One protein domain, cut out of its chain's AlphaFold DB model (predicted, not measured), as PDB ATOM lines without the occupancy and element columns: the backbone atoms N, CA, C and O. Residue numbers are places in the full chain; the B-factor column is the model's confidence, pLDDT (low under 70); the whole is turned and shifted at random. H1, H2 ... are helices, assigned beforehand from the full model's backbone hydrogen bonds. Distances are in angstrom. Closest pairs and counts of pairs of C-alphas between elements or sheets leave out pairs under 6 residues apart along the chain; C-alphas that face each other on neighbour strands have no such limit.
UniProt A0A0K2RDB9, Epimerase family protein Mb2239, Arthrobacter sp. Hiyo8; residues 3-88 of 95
ATOM      1  N   ASN A   3     -24.649  -1.792 -25.306       97.31
ATOM      2  CA  ASN A   3     -24.241  -1.819 -26.710       97.31
ATOM      3  C   ASN A   3     -23.664  -0.462 -27.122       97.31
ATOM      4  O   ASN A   3     -24.417   0.477 -27.368       97.31
ATOM      5  N   LEU A   4     -22.333  -0.399 -27.238       96.62
ATOM      6  CA  LEU A   4     -21.578   0.752 -27.753       96.62
ATOM      7  C   LEU A   4     -20.921   0.456 -29.115       96.62
ATOM      8  O   LEU A   4     -19.968   1.118 -29.521       96.62
ATOM      9  N   SER A   5     -21.419  -0.552 -29.835       95.69
ATOM     10  CA  SER A   5     -20.873  -0.931 -31.139       95.69
ATOM     11  C   SER A   5     -21.201   0.088 -32.235       95.69
ATOM     12  O   SER A   5     -22.276   0.694 -32.257       95.69
ATOM     13  N   GLY A   6     -20.271   0.255 -33.174       95.56
ATOM     14  CA  GLY A   6     -20.456   1.078 -34.364       95.56
ATOM     15  C   GLY A   6     -19.126   1.557 -34.935       95.56
ATOM     16  O   GLY A   6     -18.219   1.910 -34.193       95.56
ATOM     17  N   ALA A   7     -19.014   1.600 -36.262       96.62
ATOM     18  CA  ALA A   7     -17.845   2.179 -36.920       96.62
ATOM     19  C   ALA A   7     -17.772   3.699 -36.665       96.62
ATOM     20  O   ALA A   7     -18.816   4.375 -36.670       96.62
ATOM     21  N   GLY A   8     -16.566   4.248 -36.475       94.25
ATOM     22  CA  GLY A   8     -16.365   5.669 -36.184       94.25
ATOM     23  C   GLY A   8     -16.692   6.572 -37.375       94.25
ATOM     24  O   GLY A   8     -16.226   6.371 -38.495       94.25
ATOM     25  N   ILE A   9     -17.499   7.610 -37.161       91.62
ATOM     26  CA  ILE A   9     -18.011   8.447 -38.262       91.62
ATOM     27  C   ILE A   9     -16.896   9.256 -38.957       91.62
ATOM     28  O   ILE A   9     -16.957   9.460 -40.170       91.62
ATOM     29  N   GLY A  10     -15.872   9.688 -38.212       91.69
ATOM     30  CA  GLY A  10     -14.784  10.546 -38.704       91.69
ATOM     31  C   GLY A  10     -13.513   9.822 -39.164       91.69
ATOM     32  O   GLY A  10     -12.565  10.479 -39.574       91.69
ATOM     33  N   GLU A  11     -13.462   8.490 -39.105       88.38
ATOM     34  CA  GLU A  11     -12.213   7.739 -39.329       88.38
ATOM     35  C   GLU A  11     -11.741   7.742 -40.791       88.38
ATOM     36  O   GLU A  11     -10.558   7.559 -41.070       88.38
ATOM     37  N   ARG A  12     -12.669   7.851 -41.753       91.75
ATOM     38  CA  ARG A  12     -12.404   7.613 -43.183       91.75
ATOM     39  C   ARG A  12     -13.267   8.513 -44.065       91.75
ATOM     40  O   ARG A  12     -14.327   8.980 -43.655       91.75
ATOM     41  N   ARG A  13     -12.840   8.700 -45.321       94.12
ATOM     42  CA  ARG A  13     -13.616   9.428 -46.341       94.12
ATOM     43  C   ARG A  13     -14.993   8.794 -46.558       94.12
ATOM     44  O   ARG A  13     -15.147   7.572 -46.558       94.12
ATOM     45  N   TRP A  14     -15.976   9.646 -46.823       94.44
ATOM     46  CA  TRP A  14     -17.358   9.248 -47.058       94.44
ATOM     47  C   TRP A  14     -17.547   8.702 -48.472       94.44
ATOM     48  O   TRP A  14     -17.748   9.436 -49.434       94.44
ATOM     49  N   THR A  15     -17.482   7.380 -48.590       96.88
ATOM     50  CA  THR A  15     -17.854   6.638 -49.797       96.88
ATOM     51  C   THR A  15     -19.179   5.915 -49.574       96.88
ATOM     52  O   THR A  15     -19.584   5.691 -48.431       96.88
ATOM     53  N   LYS A  16     -19.846   5.468 -50.647       96.94
ATOM     54  CA  LYS A  16     -21.059   4.634 -50.529       96.94
ATOM     55  C   LYS A  16     -20.822   3.391 -49.660       96.94
ATOM     56  O   LYS A  16     -21.662   3.047 -48.836       96.94
ATOM     57  N   ALA A  17     -19.656   2.756 -49.808       97.19
ATOM     58  CA  ALA A  17     -19.265   1.604 -49.001       97.19
ATOM     59  C   ALA A  17     -19.106   1.969 -47.517       97.19
ATOM     60  O   ALA A  17     -19.621   1.256 -46.660       97.19
ATOM     61  N   ARG A  18     -18.470   3.108 -47.204       96.44
ATOM     62  CA  ARG A  18     -18.315   3.566 -45.816       96.44
ATOM     63  C   ARG A  18     -19.648   3.955 -45.182       96.44
ATOM     64  O   ARG A  18     -19.889   3.612 -44.032       96.44
ATOM     65  N   VAL A  19     -20.533   4.619 -45.924       96.44
ATOM     66  CA  VAL A  19     -21.890   4.928 -45.444       96.44
ATOM     67  C   VAL A  19     -22.639   3.642 -45.100       96.44
ATOM     68  O   VAL A  19     -23.216   3.543 -44.020       96.44
ATOM     69  N   ARG A  20     -22.568   2.624 -45.966       97.38
ATOM     70  CA  ARG A  20     -23.160   1.311 -45.688       97.38
ATOM     71  C   ARG A  20     -22.573   0.674 -44.431       97.38
ATOM     72  O   ARG A  20     -23.329   0.191 -43.602       97.38
ATOM     73  N   GLU A  21     -21.256   0.711 -44.259       97.62
ATOM     74  CA  GLU A  21     -20.582   0.194 -43.063       97.62
ATOM     75  C   GLU A  21     -21.027   0.918 -41.777       97.62
ATOM     76  O   GLU A  21     -21.304   0.277 -40.762       97.62
ATOM     77  N   ILE A  22     -21.151   2.248 -41.817       97.50
ATOM     78  CA  ILE A  22     -21.635   3.068 -40.695       97.50
ATOM     79  C   ILE A  22     -23.057   2.660 -40.294       97.50
ATOM     80  O   ILE A  22     -23.323   2.508 -39.099       97.50
ATOM     81  N   ILE A  23     -23.938   2.454 -41.275       97.88
ATOM     82  CA  ILE A  23     -25.322   2.017 -41.057       97.88
ATOM     83  C   ILE A  23     -25.346   0.590 -40.499       97.88
ATOM     84  O   ILE A  23     -25.904   0.323 -39.434       97.88
ATOM     85  N   ASP A  24     -24.694  -0.330 -41.200       98.06
ATOM     86  CA  ASP A  24     -24.729  -1.753 -40.905       98.06
ATOM     87  C   ASP A  24     -24.127  -2.083 -39.535       98.06
ATOM     88  O   ASP A  24     -24.681  -2.909 -38.808       98.06
ATOM     89  N   SER A  25     -23.012  -1.441 -39.167       97.69
ATOM     90  CA  SER A  25     -22.330  -1.668 -37.883       97.69
ATOM     91  C   SER A  25     -23.196  -1.325 -36.667       97.69
ATOM     92  O   SER A  25     -22.979  -1.890 -35.597       97.69
ATOM     93  N   ARG A  26     -24.201  -0.457 -36.836       98.06
ATOM     94  CA  ARG A  26     -25.171  -0.084 -35.796       98.06
ATOM     95  C   ARG A  26     -26.428  -0.936 -35.877       98.06
ATOM     96  O   ARG A  26     -26.832  -1.549 -34.886       98.06
ATOM     97  N   LEU A  27     -27.029  -1.027 -37.065       98.38
ATOM     98  CA  LEU A  27     -28.314  -1.702 -37.236       98.38
ATOM     99  C   LEU A  27     -28.202  -3.219 -37.116       98.38
ATOM    100  O   LEU A  27     -29.017  -3.821 -36.420       98.38
ATOM    101  N   ARG A  28     -27.217  -3.855 -37.769       98.25
ATOM    102  CA  ARG A  28     -27.083  -5.320 -37.702       98.25
ATOM    103  C   ARG A  28     -26.770  -5.761 -36.285       98.25
ATOM    104  O   ARG A  28     -27.456  -6.636 -35.771       98.25
ATOM    105  N   THR A  29     -25.809  -5.114 -35.631       97.56
ATOM    106  CA  THR A  29     -25.418  -5.468 -34.263       97.56
ATOM    107  C   THR A  29     -26.589  -5.324 -33.296       97.56
ATOM    108  O   THR A  29     -26.914  -6.267 -32.580       97.56
ATOM    109  N   THR A  30     -27.300  -4.194 -33.333       98.19
ATOM    110  CA  THR A  30     -28.444  -3.949 -32.438       98.19
ATOM    111  C   THR A  30     -29.590  -4.934 -32.685       98.19
ATOM    112  O   THR A  30     -30.155  -5.473 -31.733       98.19
ATOM    113  N   LYS A  31     -29.903  -5.243 -33.952       98.31
ATOM    114  CA  LYS A  31     -30.917  -6.253 -34.303       98.31
ATOM    115  C   LYS A  31     -30.518  -7.651 -33.832       98.31
ATOM    116  O   LYS A  31     -31.357  -8.367 -33.298       98.31
ATOM    117  N   THR A  32     -29.252  -8.032 -33.990       98.12
ATOM    118  CA  THR A  32     -28.746  -9.327 -33.516       98.12
ATOM    119  C   THR A  32     -28.864  -9.443 -32.001       98.12
ATOM    120  O   THR A  32     -29.366 -10.450 -31.512       98.12
ATOM    121  N   LEU A  33     -28.450  -8.412 -31.257       97.19
ATOM    122  CA  LEU A  33     -28.508  -8.419 -29.795       97.19
ATOM    123  C   LEU A  33     -29.949  -8.507 -29.285       97.19
ATOM    124  O   LEU A  33     -30.250  -9.372 -28.469       97.19
ATOM    125  N   THR A  34     -30.851  -7.665 -29.790       96.75
ATOM    126  CA  THR A  34     -32.263  -7.675 -29.368       96.75
ATOM    127  C   THR A  34     -32.968  -8.983 -29.730       96.75
ATOM    128  O   THR A  34     -33.681  -9.543 -28.900       96.75
ATOM    129  N   ALA A  35     -32.697  -9.542 -30.915       96.94
ATOM    130  CA  ALA A  35     -33.215 -10.851 -31.308       96.94
ATOM    131  C   ALA A  35     -32.660 -11.993 -30.444       96.94
ATOM    132  O   ALA A  35     -33.400 -12.912 -30.104       96.94
ATOM    133  N   ALA A  36     -31.374 -11.949 -30.084       96.50
ATOM    134  CA  ALA A  36     -30.771 -12.935 -29.197       96.50
ATOM    135  C   ALA A  36     -31.393 -12.867 -27.799       96.50
ATOM    136  O   ALA A  36     -31.778 -13.903 -27.266       96.50
ATOM    137  N   MET A  37     -31.572 -11.661 -27.245       95.81
ATOM    138  CA  MET A  37     -32.247 -11.475 -25.957       95.81
ATOM    139  C   MET A  37     -33.657 -12.065 -25.965       95.81
ATOM    140  O   MET A  37     -34.015 -12.766 -25.027       95.81
ATOM    141  N   GLY A  38     -34.431 -11.854 -27.034       94.69
ATOM    142  CA  GLY A  38     -35.787 -12.403 -27.159       94.69
ATOM    143  C   GLY A  38     -35.866 -13.935 -27.205       94.69
ATOM    144  O   GLY A  38     -36.956 -14.486 -27.111       94.69
ATOM    145  N   ARG A  39     -34.731 -14.631 -27.352       95.62
ATOM    146  CA  ARG A  39     -34.641 -16.101 -27.344       95.62
ATOM    147  C   ARG A  39     -34.127 -16.667 -26.020       95.62
ATOM    148  O   ARG A  39     -34.084 -17.884 -25.865       95.62
ATOM    149  N   LEU A  40     -33.691 -15.817 -25.092       93.88
ATOM    150  CA  LEU A  40     -33.197 -16.256 -23.792       93.88
ATOM    151  C   LEU A  40     -34.375 -16.536 -22.859       93.88
ATOM    152  O   LEU A  40     -35.283 -15.719 -22.749       93.88
ATOM    153  N   GLY A  41     -34.316 -17.650 -22.123       94.00
ATOM    154  CA  GLY A  41     -35.272 -17.918 -21.041       94.00
ATOM    155  C   GLY A  41     -35.191 -16.886 -19.909       94.00
ATOM    156  O   GLY A  41     -36.174 -16.633 -19.221       94.00
ATOM    157  N   THR A  42     -34.030 -16.246 -19.746       93.12
ATOM    158  CA  THR A  42     -33.809 -15.143 -18.805       93.12
ATOM    159  C   THR A  42     -32.982 -14.057 -19.501       93.12
ATOM    160  O   THR A  42     -31.749 -14.130 -19.498       93.12
ATOM    161  N   PRO A  43     -33.618 -13.083 -20.177       93.94
ATOM    162  CA  PRO A  43     -32.892 -11.988 -20.810       93.94
ATOM    163  C   PRO A  43     -32.267 -11.047 -19.763       93.94
ATOM    164  O   PRO A  43     -32.691 -11.033 -18.606       93.94
ATOM    165  N   PRO A  44     -31.270 -10.223 -20.143       92.25
ATOM    166  CA  PRO A  44     -30.744  -9.187 -19.260       92.25
ATOM    167  C   PRO A  44     -31.853  -8.226 -18.804       92.25
ATOM    168  O   PRO A  44     -32.608  -7.738 -19.639       92.25
ATOM    169  N   GLY A  45     -31.885  -7.882 -17.513       91.81
ATOM    170  CA  GLY A  45     -32.901  -6.979 -16.949       91.81
ATOM    171  C   GLY A  45     -32.851  -5.535 -17.467       91.81
ATOM    172  O   GLY A  45     -33.805  -4.782 -17.326       91.81
ATOM    173  N   THR A  46     -31.744  -5.128 -18.092       93.06
ATOM    174  CA  THR A  46     -31.594  -3.788 -18.673       93.06
ATOM    175  C   THR A  46     -30.793  -3.855 -19.963       93.06
ATOM    176  O   THR A  46     -29.756  -4.531 -20.033       93.06
ATOM    177  N   PHE A  47     -31.234  -3.100 -20.967       94.81
ATOM    178  CA  PHE A  47     -30.506  -2.878 -22.208       94.81
ATOM    179  C   PHE A  47     -30.241  -1.386 -22.416       94.81
ATOM    180  O   PHE A  47     -31.171  -0.604 -22.578       94.81
ATOM    181  N   LEU A  48     -28.964  -1.002 -22.424       95.75
ATOM    182  CA  LEU A  48     -28.525   0.348 -22.756       95.75
ATOM    183  C   LEU A  48     -27.893   0.333 -24.149       95.75
ATOM    184  O   LEU A  48     -26.883  -0.339 -24.364       95.75
ATOM    185  N   SER A  49     -28.474   1.075 -25.086       96.88
ATOM    186  CA  SER A  49     -27.926   1.267 -26.429       96.88
ATOM    187  C   SER A  49     -27.546   2.725 -26.609       96.88
ATOM    188  O   SER A  49     -28.329   3.610 -26.276       96.88
ATOM    189  N   GLN A  50     -26.362   2.979 -27.158       95.50
ATOM    190  CA  GLN A  50     -26.009   4.330 -27.590       95.50
ATOM    191  C   GLN A  50     -26.867   4.773 -28.796       95.50
ATOM    192  O   GLN A  50     -27.408   3.938 -29.526       95.50
ATOM    193  N   SER A  51     -26.931   6.091 -28.994       95.56
ATOM    194  CA  SER A  51     -27.444   6.782 -30.187       95.56
ATOM    195  C   SER A  51     -26.455   7.906 -30.561       95.56
ATOM    196  O   SER A  51     -25.268   7.813 -30.236       95.56
ATOM    197  N   ALA A  52     -26.884   8.962 -31.253       95.31
ATOM    198  CA  ALA A  52     -26.055  10.133 -31.535       95.31
ATOM    199  C   ALA A  52     -26.883  11.411 -31.738       95.31
ATOM    200  O   ALA A  52     -28.014  11.368 -32.216       95.31
ATOM    201  N   SER A  53     -26.264  12.575 -31.509       94.25
ATOM    202  CA  SER A  53     -26.862  13.894 -31.797       94.25
ATOM    203  C   SER A  53     -27.212  14.103 -33.276       94.25
ATOM    204  O   SER A  53     -28.027  14.963 -33.605       94.25
ATOM    205  N   GLY A  54     -26.662  13.270 -34.170       94.62
ATOM    206  CA  GLY A  54     -27.073  13.186 -35.571       94.62
ATOM    207  C   GLY A  54     -28.574  12.939 -35.761       94.62
ATOM    208  O   GLY A  54     -29.089  13.303 -36.817       94.62
ATOM    209  N   TYR A  55     -29.276  12.420 -34.742       96.69
ATOM    210  CA  TYR A  55     -30.737  12.332 -34.676       96.69
ATOM    211  C   TYR A  55     -31.415  13.649 -35.055       96.69
ATOM    212  O   TYR A  55     -32.355  13.656 -35.845       96.69
ATOM    213  N   TYR A  56     -30.896  14.779 -34.573       95.69
ATOM    214  CA  TYR A  56     -31.500  16.092 -34.783       95.69
ATOM    215  C   TYR A  56     -31.159  16.735 -36.138       95.69
ATOM    216  O   TYR A  56     -31.774  17.733 -36.524       95.69
ATOM    217  N   GLY A  57     -30.230  16.153 -36.903       91.81
ATOM    218  CA  GLY A  57     -29.725  16.723 -38.152       91.81
ATOM    219  C   GLY A  57     -28.803  17.936 -37.948       91.81
ATOM    220  O   GLY A  57     -28.655  18.461 -36.850       91.81
ATOM    221  N   SER A  58     -28.152  18.380 -39.025       83.12
ATOM    222  CA  SER A  58     -27.087  19.399 -38.971       83.12
ATOM    223  C   SER A  58     -27.563  20.854 -39.044       83.12
ATOM    224  O   SER A  58     -26.761  21.756 -38.832       83.12
ATOM    225  N   SER A  59     -28.830  21.104 -39.379       74.75
ATOM    226  CA  SER A  59     -29.339  22.446 -39.705       74.75
ATOM    227  C   SER A  59     -30.399  22.978 -38.737       74.75
ATOM    228  O   SER A  59     -31.081  23.954 -39.052       74.75
ATOM    229  N   ARG A  60     -30.572  22.352 -37.566       79.00
ATOM    230  CA  ARG A  60     -31.474  22.866 -36.527       79.00
ATOM    231  C   ARG A  60     -30.748  23.908 -35.677       79.00
ATOM    232  O   ARG A  60     -29.668  23.645 -35.160       79.00
ATOM    233  N   ALA A  61     -31.354  25.085 -35.547       79.12
ATOM    234  CA  ALA A  61     -30.889  26.143 -34.658       79.12
ATOM    235  C   ALA A  61     -31.594  26.057 -33.294       79.12
ATOM    236  O   ALA A  61     -32.741  25.614 -33.215       79.12
ATOM    237  N   GLY A  62     -30.919  26.537 -32.247       86.81
ATOM    238  CA  GLY A  62     -31.455  26.613 -30.886       86.81
ATOM    239  C   GLY A  62     -31.072  25.436 -29.987       86.81
ATOM    240  O   GLY A  62     -30.375  24.508 -30.397       86.81
ATOM    241  N   LEU A  63     -31.515  25.508 -28.730       91.50
ATOM    242  CA  LEU A  63     -31.352  24.436 -27.750       91.50
ATOM    243  C   LEU A  63     -32.313  23.293 -28.086       91.50
ATOM    244  O   LEU A  63     -33.520  23.503 -28.185       91.50
ATOM    245  N   LEU A  64     -31.772  22.088 -28.231       93.25
ATOM    246  CA  LEU A  64     -32.540  20.876 -28.481       93.25
ATOM    247  C   LEU A  64     -32.528  20.001 -27.233       93.25
ATOM    248  O   LEU A  64     -31.492  19.852 -26.584       93.25
ATOM    249  N   ARG A  65     -33.690  19.445 -26.917       94.06
ATOM    250  CA  ARG A  65     -33.913  18.497 -25.827       94.06
ATOM    251  C   ARG A  65     -34.419  17.180 -26.412       94.06
ATOM    252  O   ARG A  65     -34.731  17.103 -27.597       94.06
ATOM    253  N   GLU A  66     -34.499  16.155 -25.581       94.12
ATOM    254  CA  GLU A  66     -34.881  14.791 -25.954       94.12
ATOM    255  C   GLU A  66     -36.337  14.665 -26.433       94.12
ATOM    256  O   GLU A  66     -36.700  13.669 -27.050       94.12
ATOM    257  N   ASP A  67     -37.170  15.676 -26.181       93.62
ATOM    258  CA  ASP A  67     -38.533  15.789 -26.710       93.62
ATOM    259  C   ASP A  67     -38.587  16.394 -28.127       93.62
ATOM    260  O   ASP A  67     -39.644  16.403 -28.765       93.62
ATOM    261  N   ALA A  68     -37.460  16.878 -28.659       94.25
ATOM    262  CA  ALA A  68     -37.387  17.379 -30.021       94.25
ATOM    263  C   ALA A  68     -37.412  16.220 -31.028       94.25
ATOM    264  O   ALA A  68     -36.656  15.260 -30.929       94.25
ATOM    265  N   GLY A  69     -38.253  16.345 -32.056       93.94
ATOM    266  CA  GLY A  69     -38.346  15.343 -33.119       93.94
ATOM    267  C   GLY A  69     -37.085  15.241 -33.994       93.94
ATOM    268  O   GLY A  69     -36.230  16.139 -33.990       93.94
ATOM    269  N   PRO A  70     -36.994  14.188 -34.826       96.12
ATOM    270  CA  PRO A  70     -35.811  13.936 -35.632       96.12
ATOM    271  C   PRO A  70     -35.577  15.038 -36.669       96.12
ATOM    272  O   PRO A  70     -36.475  15.765 -37.113       96.12
ATOM    273  N   GLY A  71     -34.317  15.185 -37.052       95.00
ATOM    274  CA  GLY A  71     -33.881  16.011 -38.161       95.00
ATOM    275  C   GLY A  71     -34.115  15.358 -39.516       95.00
ATOM    276  O   GLY A  71     -34.876  14.406 -39.677       95.00
ATOM    277  N   LYS A  72     -33.412  15.887 -40.515       94.50
ATOM    278  CA  LYS A  72     -33.390  15.351 -41.877       94.50
ATOM    279  C   LYS A  72     -31.993  14.851 -42.230       94.50
ATOM    280  O   LYS A  72     -30.997  15.275 -41.646       94.50
ATOM    281  N   GLY A  73     -31.934  14.005 -43.252       93.88
ATOM    282  CA  GLY A  73     -30.691  13.475 -43.799       93.88
ATOM    283  C   GLY A  73     -30.307  12.119 -43.215       93.88
ATOM    284  O   GLY A  73     -30.910  11.624 -42.267       93.88
ATOM    285  N   MET A  74     -29.278  11.517 -43.812       94.19
ATOM    286  CA  MET A  74     -28.916  10.116 -43.577       94.19
ATOM    287  C   MET A  74     -28.641   9.801 -42.102       94.19
ATOM    288  O   MET A  74     -29.115   8.785 -41.608       94.19
ATOM    289  N   LEU A  75     -27.918  10.670 -41.385       95.19
ATOM    290  CA  LEU A  75     -27.590  10.431 -39.975       95.19
ATOM    291  C   LEU A  75     -28.822  10.483 -39.065       95.19
ATOM    292  O   LEU A  75     -28.902   9.686 -38.135       95.19
ATOM    293  N   ALA A  76     -29.785  11.363 -39.353       96.75
ATOM    294  CA  ALA A  76     -31.039  11.420 -38.609       96.75
ATOM    295  C   ALA A  76     -31.850  10.137 -38.829       96.75
ATOM    296  O   ALA A  76     -32.244   9.487 -37.864       96.75
ATOM    297  N   THR A  77     -32.002   9.712 -40.091       97.38
ATOM    298  CA  THR A  77     -32.656   8.439 -40.440       97.38
ATOM    299  C   THR A  77     -31.974   7.247 -39.769       97.38
ATOM    300  O   THR A  77     -32.647   6.404 -39.189       97.38
ATOM    301  N   LEU A  78     -30.638   7.204 -39.779       97.56
ATOM    302  CA  LEU A  78     -29.876   6.149 -39.116       97.56
ATOM    303  C   LEU A  78     -30.151   6.097 -37.608       97.56
ATOM    304  O   LEU A  78     -30.327   5.004 -37.081       97.56
ATOM    305  N   CYS A  79     -30.188   7.237 -36.911       97.62
ATOM    306  CA  CYS A  79     -30.464   7.247 -35.469       97.62
ATOM    307  C   CYS A  79     -31.884   6.753 -35.169       97.62
ATOM    308  O   CYS A  79     -32.051   5.908 -34.295       97.62
ATOM    309  N   VAL A  80     -32.880   7.182 -35.954       98.12
ATOM    310  CA  VAL A  80     -34.265   6.694 -35.833       98.12
ATOM    311  C   VAL A  80     -34.337   5.173 -36.006       98.12
ATOM    312  O   VAL A  80     -34.886   4.475 -35.155       98.12
ATOM    313  N   ASP A  81     -33.737   4.635 -37.070       98.38
ATOM    314  CA  ASP A  81     -33.734   3.190 -37.330       98.38
ATOM    315  C   ASP A  81     -32.985   2.404 -36.243       98.38
ATOM    316  O   ASP A  81     -33.332   1.262 -35.919       98.38
ATOM    317  N   TRP A  82     -31.937   3.005 -35.685       97.94
ATOM    318  CA  TRP A  82     -31.113   2.409 -34.644       97.94
ATOM    319  C   TRP A  82     -31.851   2.324 -33.308       97.94
ATOM    320  O   TRP A  82     -31.892   1.248 -32.706       97.94
ATOM    321  N   GLU A  83     -32.497   3.407 -32.886       97.75
ATOM    322  CA  GLU A  83     -33.326   3.452 -31.677       97.75
ATOM    323  C   GLU A  83     -34.543   2.525 -31.798       97.75
ATOM    324  O   GLU A  83     -34.852   1.760 -30.877       97.75
ATOM    325  N   ALA A  84     -35.174   2.482 -32.974       98.06
ATOM    326  CA  ALA A  84     -36.255   1.545 -33.255       98.06
ATOM    327  C   ALA A  84     -35.788   0.081 -33.168       98.06
ATOM    328  O   ALA A  84     -36.513  -0.776 -32.661       98.06
ATOM    329  N   ALA A  85     -34.572  -0.231 -33.632       97.69
ATOM    330  CA  ALA A  85     -33.996  -1.564 -33.472       97.69
ATOM    331  C   ALA A  85     -33.719  -1.899 -31.999       97.69
ATOM    332  O   ALA A  85     -33.960  -3.034 -31.595       97.69
ATOM    333  N   ALA A  86     -33.255  -0.937 -31.198       97.12
ATOM    334  CA  ALA A  86     -32.987  -1.127 -29.772       97.12
ATOM    335  C   ALA A  86     -34.266  -1.351 -28.945       97.12
ATOM    336  O   ALA A  86     -34.282  -2.158 -28.013       97.12
ATOM    337  N   THR A  87     -35.368  -0.705 -29.334       95.44
ATOM    338  CA  THR A  87     -36.682  -0.832 -28.675       95.44
ATOM    339  C   THR A  87     -37.281  -2.238 -28.812       95.44
ATOM    340  O   THR A  87     -38.161  -2.614 -28.049       95.44
ATOM    341  N   ARG A  88     -36.764  -3.070 -29.727       94.62
ATOM    342  CA  ARG A  88     -37.183  -4.476 -29.881       94.62
ATOM    343  C   ARG A  88     -36.653  -5.413 -28.793       94.62
ATOM    344  O   ARG A  88     -36.938  -6.607 -28.862       94.62
TER     345      ARG A  88
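AT A GLANCE: This is residues 3 to 88 of the 95 residues of the protein "Epimerase family protein Mb2239" of Arthrobacter sp. Hiyo8 (UniProt A0A0K2RDB9). Two helices, the long H1 and the shorter H3, lie side by side and run the same way, and the very short H2 packs on the first part of H3. After H1 the printed part folds back as a long stretch, residues 38 to 52, to reach H2, and a wide loop, residues 57 to 73, leads from there to H3. The printed part has 86 residues, with three named helices in the order H1, H2, H3 and no named strand. The class is all helix, though under half of the residues, 39 of 86, are in named elements. The whole is flat, spanning 46 by 33 by 16 A, and only just compact, close to loose, with a radius of gyration of the C-alphas of 14.4 A.

IN THESE COORDINATES: Residues 3 to 15 begin the printed part with no named element; C-alpha 3 is at (-24.241, -1.819, -26.710). H1 follows as residues 16 to 37, 31.4 A from first to last C-alpha, from C-alpha 16 at (-21.059, 4.634, -50.529) to C-alpha 37 at (-32.247, -11.475, -25.957). It has a kink of 28 degrees near residue 23. H2 is residues 53 to 56. H3 is residues 74 to 86, 18.3 A long, and ends with C-alpha 86 at (-32.987, -1.127, -29.772).

HOW THE PARTS SIT: H1 and H3 touch, with the C-alphas of Leu 27 and Trp 82 the closest at 5.6 A. They run the same way at a shallow tilt of 13 degrees, 10.4 A from centre to centre. H2 and H3 touch too, H3 with residues 75 to 80 alone; the closest C-alphas are those of Tyr 55 and Ala 76, 4.0 A apart. H1 and H2 are apart. In H3 every O i to N i+4 pair is within hydrogen-bond range, in H1 16 of 18 are, and H2, with four residues, is too short for such a pair; its one O i to N i+3 pair is within range.

THE WHOLE: The two C-alphas farthest apart are those of Gly 41 and Ala 61, at 46.3 A, while those of Asn 3 and Arg 88, the first and last printed, are 13.6 A apart. The links H1 to H2, with 15 residues, and H2 to H3, with 17, are both long. The C-alphas of residues 57 to 73 lie 13 to 23 A from the mean of the C-alphas. The printed part has no cut. The mean pLDDT of the printed part is 94.7, and no printed residue is under 70.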